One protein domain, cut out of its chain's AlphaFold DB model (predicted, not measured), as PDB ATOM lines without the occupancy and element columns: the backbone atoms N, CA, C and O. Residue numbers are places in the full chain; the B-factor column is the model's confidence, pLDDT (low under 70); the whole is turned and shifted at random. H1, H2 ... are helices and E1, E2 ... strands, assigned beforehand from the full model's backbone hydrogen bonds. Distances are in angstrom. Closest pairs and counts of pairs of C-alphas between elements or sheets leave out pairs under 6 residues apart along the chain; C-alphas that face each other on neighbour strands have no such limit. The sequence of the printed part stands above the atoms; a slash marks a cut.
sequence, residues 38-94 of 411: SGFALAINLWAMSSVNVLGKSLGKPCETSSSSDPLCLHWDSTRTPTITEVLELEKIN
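AT A GLANCE: This is residues 38 to 94 of the 411 residues of the protein "DUF1985 domain-containing protein" of Brassica oleracea (UniProt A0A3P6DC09). Helices H1 and H2 make a corner beside a ribbon of strands E1 and E2, with H3 and H4 at opposite ends. The printed part, 57 residues, mostly helix, runs H1, H2, E1, H3, E2, H4. It is compact, radius of gyration of the C-alphas 11.7 A, spanning 32 by 29 by 16 A.

HOW THE PARTS SIT: H1, residues 42 to 51, touches H2, residues 53 to 59, only at the corner. E1, residues 60 to 62, has antiparallel neighbour E2, residues 76 to 79, with N 61 and O 78 within hydrogen-bond range, 2.9 A. H3, residues 72 to 75, touches H1, C-alphas 46 and 73 closest at 6.5 A. H4, residues 84 to 92, only just touches H2, with 3 C-alpha pairs within 8 A. In H1, H2 and H4 every O i to N i+4 pair is within range.

IN THESE COORDINATES: Find C-alpha 42 at (-36.996, -13.468, 20.098); from there H1 runs 14.0 A; H4 ends at C-alpha 92, (-30.648, -1.542, -0.041).

THE WHOLE: The printed part has no cut; pLDDT under 70 includes residues 81 to 94.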
ATOM      1  N   SER A  38     -45.537  -8.485  23.605       80.88
ATOM      2  CA  SER A  38     -45.694  -9.490  24.653       80.88
ATOM      3  C   SER A  38     -45.413 -10.896  24.113       80.88
ATOM      4  O   SER A  38     -45.744 -11.215  22.975       80.88
ATOM      5  N   GLY A  39     -44.875 -11.781  24.954       83.31
ATOM      6  CA  GLY A  39     -44.551 -13.166  24.587       83.31
ATOM      7  C   GLY A  39     -43.086 -13.354  24.175       83.31
ATOM      8  O   GLY A  39     -42.231 -12.523  24.465       83.31
ATOM      9  N   PHE A  40     -42.768 -14.476  23.522       80.69
ATOM     10  CA  PHE A  40     -41.385 -14.821  23.162       80.69
ATOM     11  C   PHE A  40     -40.954 -14.165  21.837       80.69
ATOM     12  O   PHE A  40     -40.739 -14.843  20.833       80.69
ATOM     13  N   ALA A  41     -40.843 -12.833  21.822       78.31
ATOM     14  CA  ALA A  41     -40.550 -12.038  20.622       78.31
ATOM     15  C   ALA A  41     -39.237 -12.428  19.913       78.31
ATOM     16  O   ALA A  41     -39.144 -12.337  18.689       78.31
ATOM     17  N   LEU A  42     -38.251 -12.952  20.656       78.38
ATOM     18  CA  LEU A  42     -36.996 -13.468  20.098       78.38
ATOM     19  C   LEU A  42     -37.226 -14.570  19.048       78.38
ATOM     20  O   LEU A  42     -36.442 -14.681  18.108       78.38
ATOM     21  N   ALA A  43     -38.321 -15.335  19.144       81.69
ATOM     22  CA  ALA A  43     -38.679 -16.326  18.130       81.69
ATOM     23  C   ALA A  43     -38.913 -15.708  16.745       81.69
ATOM     24  O   ALA A  43     -38.561 -16.335  15.751       81.69
ATOM     25  N   ILE A  44     -39.457 -14.488  16.665       79.25
ATOM     26  CA  ILE A  44     -39.667 -13.789  15.386       79.25
ATOM     27  C   ILE A  44     -38.324 -13.394  14.787       79.25
ATOM     28  O   ILE A  44     -38.107 -13.614  13.600       79.25
ATOM     29  N   ASN A  45     -37.405 -12.876  15.606       77.75
ATOM     30  CA  ASN A  45     -36.059 -12.527  15.154       77.75
ATOM     31  C   ASN A  45     -35.305 -13.766  14.655       77.75
ATOM     32  O   ASN A  45     -34.773 -13.748  13.548       77.75
ATOM     33  N   LEU A  46     -35.302 -14.858  15.427       82.31
ATOM     34  CA  LEU A  46     -34.663 -16.120  15.038       82.31
ATOM     35  C   LEU A  46     -35.282 -16.701  13.763       82.31
ATOM     36  O   LEU A  46     -34.559 -17.114  12.860       82.31
ATOM     37  N   TRP A  47     -36.612 -16.682  13.652       83.25
ATOM     38  CA  TRP A  47     -37.316 -17.101  12.443       83.25
ATOM     39  C   TRP A  47     -36.953 -16.232  11.235       83.25
ATOM     40  O   TRP A  47     -36.654 -16.771  10.171       83.25
ATOM     41  N   ALA A  48     -36.931 -14.907  11.388       75.06
ATOM     42  CA  ALA A  48     -36.604 -13.973  10.317       75.06
ATOM     43  C   ALA A  48     -35.148 -14.124   9.850       75.06
ATOM     44  O   ALA A  48     -34.899 -14.176   8.647       75.06
ATOM     45  N   MET A  49     -34.195 -14.264  10.774       76.31
ATOM     46  CA  MET A  49     -32.778 -14.492  10.461       76.31
ATOM     47  C   MET A  49     -32.544 -15.834   9.762       76.31
ATOM     48  O   MET A  49     -31.770 -15.897   8.808       76.31
ATOM     49  N   SER A  50     -33.243 -16.891  10.183       74.94
ATOM     50  CA  SER A  50     -33.172 -18.205   9.531       74.94
ATOM     51  C   SER A  50     -33.887 -18.238   8.175       74.94
ATOM     52  O   SER A  50     -33.462 -18.962   7.277       74.94
ATOM     53  N   SER A  51     -34.947 -17.444   7.992       71.81
ATOM     54  CA  SER A  51     -35.720 -17.387   6.741       71.81
ATOM     55  C   SER A  51     -35.089 -16.463   5.695       71.81
ATOM     56  O   SER A  51     -35.169 -16.725   4.496       71.81
ATOM     57  N   VAL A  52     -34.444 -15.379   6.134       69.69
ATOM     58  CA  VAL A  52     -33.805 -14.379   5.276       69.69
ATOM     59  C   VAL A  52     -32.298 -14.443   5.491       69.69
ATOM     60  O   VAL A  52     -31.740 -13.774   6.355       69.69
ATOM     61  N   ASN A  53     -31.617 -15.227   4.655       66.19
ATOM     62  CA  ASN A  53     -30.188 -15.537   4.796       66.19
ATOM     63  C   ASN A  53     -29.283 -14.288   4.911       66.19
ATOM     64  O   ASN A  53     -28.261 -14.316   5.585       66.19
ATOM     65  N   VAL A  54     -29.657 -13.173   4.273       63.66
ATOM     66  CA  VAL A  54     -28.923 -11.897   4.378       63.66
ATOM     67  C   VAL A  54     -29.046 -11.286   5.781       63.66
ATOM     68  O   VAL A  54     -28.042 -10.829   6.323       63.66
ATOM     69  N   LEU A  55     -30.236 -11.339   6.395       70.69
ATOM     70  CA  LEU A  55     -30.432 -10.928   7.788       70.69
ATOM     71  C   LEU A  55     -29.640 -11.844   8.719       70.69
ATOM     72  O   LEU A  55     -28.888 -11.353   9.551       70.69
ATOM     73  N   GLY A  56     -29.733 -13.163   8.527       73.06
ATOM     74  CA  GLY A  56     -28.981 -14.137   9.316       73.06
ATOM     75  C   GLY A  56     -27.470 -13.904   9.282       73.06
ATOM     76  O   GLY A  56     -26.847 -13.783  10.328       73.06
ATOM     77  N   LYS A  57     -26.883 -13.734   8.090       74.69
ATOM     78  CA  LYS A  57     -25.445 -13.446   7.929       74.69
ATOM     79  C   LYS A  57     -25.007 -12.110   8.532       74.69
ATOM     80  O   LYS A  57     -23.856 -11.980   8.930       74.69
ATOM     81  N   SER A  58     -25.886 -11.109   8.546       73.62
ATOM     82  CA  SER A  58     -25.559  -9.760   9.022       73.62
ATOM     83  C   SER A  58     -25.805  -9.561  10.523       73.62
ATOM     84  O   SER A  58     -25.235  -8.645  11.128       73.62
ATOM     85  N   LEU A  59     -26.707 -10.349  11.111       76.31
ATOM     86  CA  LEU A  59     -27.239 -10.130  12.458       76.31
ATOM     87  C   LEU A  59     -26.972 -11.296  13.412       76.31
ATOM     88  O   LEU A  59     -27.117 -11.129  14.622       76.31
ATOM     89  N   GLY A  60     -26.569 -12.455  12.895       78.88
ATOM     90  CA  GLY A  60     -26.265 -13.638  13.684       78.88
ATOM     91  C   GLY A  60     -24.872 -14.185  13.396       78.88
ATOM     92  O   GLY A  60     -24.382 -14.133  12.269       78.88
ATOM     93  N   LYS A  61     -24.241 -14.753  14.424       83.44
ATOM     94  CA  LYS A  61     -23.080 -15.630  14.276       83.44
ATOM     95  C   LYS A  61     -23.587 -17.079  14.260       83.44
ATOM     96  O   LYS A  61     -24.130 -17.502  15.280       83.44
ATOM     97  N   PRO A  62     -23.468 -17.828  13.150       78.81
ATOM     98  CA  PRO A  62     -23.922 -19.216  13.094       78.81
ATOM     99  C   PRO A  62     -23.164 -20.112  14.079       78.81
ATOM    100  O   PRO A  62     -21.967 -19.917  14.281       78.81
ATOM    101  N   CYS A  63     -23.847 -21.098  14.658       77.00
ATOM    102  CA  CYS A  63     -23.218 -22.121  15.490       77.00
ATOM    103  C   CYS A  63     -22.578 -23.202  14.606       77.00
ATOM    104  O   CYS A  63     -23.269 -23.896  13.862       77.00
ATOM    105  N   GLU A  64     -21.258 -23.377  14.690       72.25
ATOM    106  CA  GLU A  64     -20.519 -24.340  13.850       72.25
ATOM    107  C   GLU A  64     -20.681 -25.801  14.304       72.25
ATOM    108  O   GLU A  64     -20.363 -26.728  13.562       72.25
ATOM    109  N   THR A  65     -21.181 -26.020  15.523       68.12
ATOM    110  CA  THR A  65     -21.280 -27.355  16.138       68.12
ATOM    111  C   THR A  65     -22.687 -27.950  16.085       68.12
ATOM    112  O   THR A  65     -22.855 -29.146  16.337       68.12
ATOM    113  N   SER A  66     -23.708 -27.161  15.729       62.19
ATOM    114  CA  SER A  66     -25.084 -27.649  15.638       62.19
ATOM    115  C   SER A  66     -25.354 -28.282  14.268       62.19
ATOM    116  O   SER A  66     -25.454 -27.586  13.261       62.19
ATOM    117  N   SER A  67     -25.526 -29.605  14.226       58.84
ATOM    118  CA  SER A  67     -26.008 -30.338  13.040       58.84
ATOM    119  C   SER A  67     -27.530 -30.547  13.025       58.84
ATOM    120  O   SER A  67     -28.067 -31.111  12.072       58.84
ATOM    121  N   SER A  68     -28.226 -30.120  14.085       64.56
ATOM    122  CA  SER A  68     -29.677 -30.275  14.235       64.56
ATOM    123  C   SER A  68     -30.437 -29.224  13.426       64.56
ATOM    124  O   SER A  68     -30.047 -28.060  13.425       64.56
ATOM    125  N   SER A  69     -31.537 -29.619  12.776       61.34
ATOM    126  CA  SER A  69     -32.434 -28.705  12.047       61.34
ATOM    127  C   SER A  69     -33.361 -27.898  12.958       61.34
ATOM    128  O   SER A  69     -33.922 -26.901  12.516       61.34
ATOM    129  N   ASP A  70     -33.544 -28.350  14.201       67.94
ATOM    130  CA  ASP A  70     -34.399 -27.726  15.205       67.94
ATOM    131  C   ASP A  70     -33.809 -27.886  16.618       67.94
ATOM    132  O   ASP A  70     -33.139 -28.889  16.899       67.94
ATOM    133  N   PRO A  71     -34.112 -26.962  17.552       73.38
ATOM    134  CA  PRO A  71     -34.817 -25.692  17.344       73.38
ATOM    135  C   PRO A  71     -33.905 -24.580  16.791       73.38
ATOM    136  O   PRO A  71     -32.722 -24.517  17.117       73.38
ATOM    137  N   LEU A  72     -34.484 -23.632  16.038       78.19
ATOM    138  CA  LEU A  72     -33.768 -22.518  15.381       78.19
ATOM    139  C   LEU A  72     -32.865 -21.682  16.305       78.19
ATOM    140  O   LEU A  72     -31.930 -21.045  15.828       78.19
ATOM    141  N   CYS A  73     -33.125 -21.653  17.615       79.06
ATOM    142  CA  CYS A  73     -32.264 -20.957  18.573       79.06
ATOM    143  C   CYS A  73     -30.871 -21.586  18.716       79.06
ATOM    144  O   CYS A  73     -29.957 -20.891  19.135       79.06
ATOM    145  N   LEU A  74     -30.694 -22.860  18.348       81.62
ATOM    146  CA  LEU A  74     -29.395 -23.538  18.385       81.62
ATOM    147  C   LEU A  74     -28.516 -23.223  17.172       81.62
ATOM    148  O   LEU A  74     -27.336 -23.541  17.188       81.62
ATOM    149  N   HIS A  75     -29.071 -22.597  16.134       79.38
ATOM    150  CA  HIS A  75     -28.347 -22.320  14.892       79.38
ATOM    151  C   HIS A  75     -27.410 -21.115  15.020       79.38
ATOM    152  O   HIS A  75     -26.651 -20.830  14.094       79.38
ATOM    153  N   TRP A  76     -27.471 -20.386  16.136       82.12
ATOM    154  CA  TRP A  76     -26.809 -19.102  16.311       82.12
ATOM    155  C   TRP A  76     -26.069 -19.067  17.654       82.12
ATOM    156  O   TRP A  76     -26.693 -19.177  18.704       82.12
ATOM    157  N   ASP A  77     -24.750 -18.865  17.622       82.50
ATOM    158  CA  ASP A  77     -23.917 -18.621  18.812       82.50
ATOM    159  C   ASP A  77     -24.250 -17.269  19.456       82.50
ATOM    160  O   ASP A  77     -24.196 -17.095  20.673       82.50
ATOM    161  N   SER A  78     -24.564 -16.280  18.621       82.38
ATOM    162  CA  SER A  78     -25.003 -14.963  19.062       82.38
ATOM    163  C   SER A  78     -25.900 -14.314  18.019       82.38
ATOM    164  O   SER A  78     -25.803 -14.590  16.822       82.38
ATOM    165  N   THR A  79     -26.788 -13.441  18.485       81.00
ATOM    166  CA  THR A  79     -27.653 -12.623  17.633       81.00
ATOM    167  C   THR A  79     -27.648 -11.195  18.152       81.00
ATOM    168  O   THR A  79     -27.452 -10.967  19.349       81.00
ATOM    169  N   ARG A  80     -27.844 -10.227  17.260       78.94
ATOM    170  CA  ARG A  80     -27.999  -8.814  17.614       78.94
ATOM    171  C   ARG A  80     -29.335  -8.296  17.104       78.94
ATOM    172  O   ARG A  80     -29.778  -8.676  16.021       78.94
ATOM    173  N   THR A  81     -29.964  -7.411  17.868       69.38
ATOM    174  CA  THR A  81     -31.171  -6.718  17.415       69.38
ATOM    175  C   THR A  81     -30.779  -5.721  16.322       69.38
ATOM    176  O   THR A  81     -29.926  -4.871  16.583       69.38
ATOM    177  N   PRO A  82     -31.346  -5.815  15.107       65.25
ATOM    178  CA  PRO A  82     -31.061  -4.844  14.064       65.25
ATOM    179  C   PRO A  82     -31.701  -3.496  14.396       65.25
ATOM    180  O   PRO A  82     -32.821  -3.436  14.906       65.25
ATOM    181  N   THR A  83     -31.019  -2.409  14.052       67.75
ATOM    182  CA  THR A  83     -31.667  -1.094  13.976       67.75
ATOM    183  C   THR A  83     -32.541  -1.010  12.723       67.75
ATOM    184  O   THR A  83     -32.264  -1.678  11.726       67.75
ATOM    185  N   ILE A  84     -33.579  -0.163  12.730       58.56
ATOM    186  CA  ILE A  84     -34.417   0.051  11.536       58.56
ATOM    187  C   ILE A  84     -33.568   0.487  10.335       58.56
ATOM    188  O   ILE A  84     -33.751  -0.023   9.236       58.56
ATOM    189  N   THR A  85     -32.565   1.336  10.563       48.81
ATOM    190  CA  THR A  85     -31.613   1.777   9.541       48.81
ATOM    191  C   THR A  85     -30.837   0.607   8.947       48.81
ATOM    192  O   THR A  85     -30.722   0.526   7.735       48.81
ATOM    193  N   GLU A  86     -30.359  -0.343   9.753       55.47
ATOM    194  CA  GLU A  86     -29.667  -1.533   9.243       55.47
ATOM    195  C   GLU A  86     -30.589  -2.475   8.473       55.47
ATOM    196  O   GLU A  86     -30.167  -3.026   7.460       55.47
ATOM    197  N   VAL A  87     -31.846  -2.645   8.900       56.66
ATOM    198  CA  VAL A  87     -32.836  -3.401   8.111       56.66
ATOM    199  C   VAL A  87     -33.032  -2.729   6.752       56.66
ATOM    200  O   VAL A  87     -32.972  -3.407   5.728       56.66
ATOM    201  N   LEU A  88     -33.157  -1.401   6.728       51.69
ATOM    202  CA  LEU A  88     -33.266  -0.612   5.501       51.69
ATOM    203  C   LEU A  88     -31.980  -0.668   4.646       51.69
ATOM    204  O   LEU A  88     -32.062  -0.700   3.423       51.69
ATOM    205  N   GLU A  89     -30.782  -0.729   5.240       49.97
ATOM    206  CA  GLU A  89     -29.516  -0.943   4.513       49.97
ATOM    207  C   GLU A  89     -29.407  -2.362   3.928       49.97
ATOM    208  O   GLU A  89     -28.948  -2.546   2.799       49.97
ATOM    209  N   LEU A  90     -29.879  -3.383   4.643       50.28
ATOM    210  CA  LEU A  90     -29.943  -4.756   4.131       50.28
ATOM    211  C   LEU A  90     -31.004  -4.890   3.024       50.28
ATOM    212  O   LEU A  90     -30.804  -5.643   2.068       50.28
ATOM    213  N   GLU A  91     -32.079  -4.100   3.082       48.75
ATOM    214  CA  GLU A  91     -33.006  -3.898   1.964       48.75
ATOM    215  C   GLU A  91     -32.352  -3.151   0.789       48.75
ATOM    216  O   GLU A  91     -32.605  -3.509  -0.361       48.75
ATOM    217  N   LYS A  92     -31.442  -2.192   1.025       43.69
ATOM    218  CA  LYS A  92     -30.648  -1.542  -0.041       43.69
ATOM    219  C   LYS A  92     -29.711  -2.526  -0.746       43.69
ATOM    220  O   LYS A  92     -29.598  -2.479  -1.970       43.69
ATOM    221  N   ILE A  93     -29.121  -3.483  -0.020       45.44
ATOM    222  CA  ILE A  93     -28.407  -4.628  -0.620       45.44
ATOM    223  C   ILE A  93     -29.365  -5.487  -1.468       45.44
ATOM    224  O   ILE A  93     -28.927  -6.213  -2.359       45.44
ATOM    225  N   ASN A  94     -30.681  -5.408  -1.265       55.06
ATOM    226  CA  ASN A  94     -31.677  -6.130  -2.053       55.06
ATOM    227  C   ASN A  94     -32.049  -5.460  -3.391       55.06
ATOM    228  O   ASN A  94     -32.812  -6.050  -4.156       55.06
TER     229      ASN A  94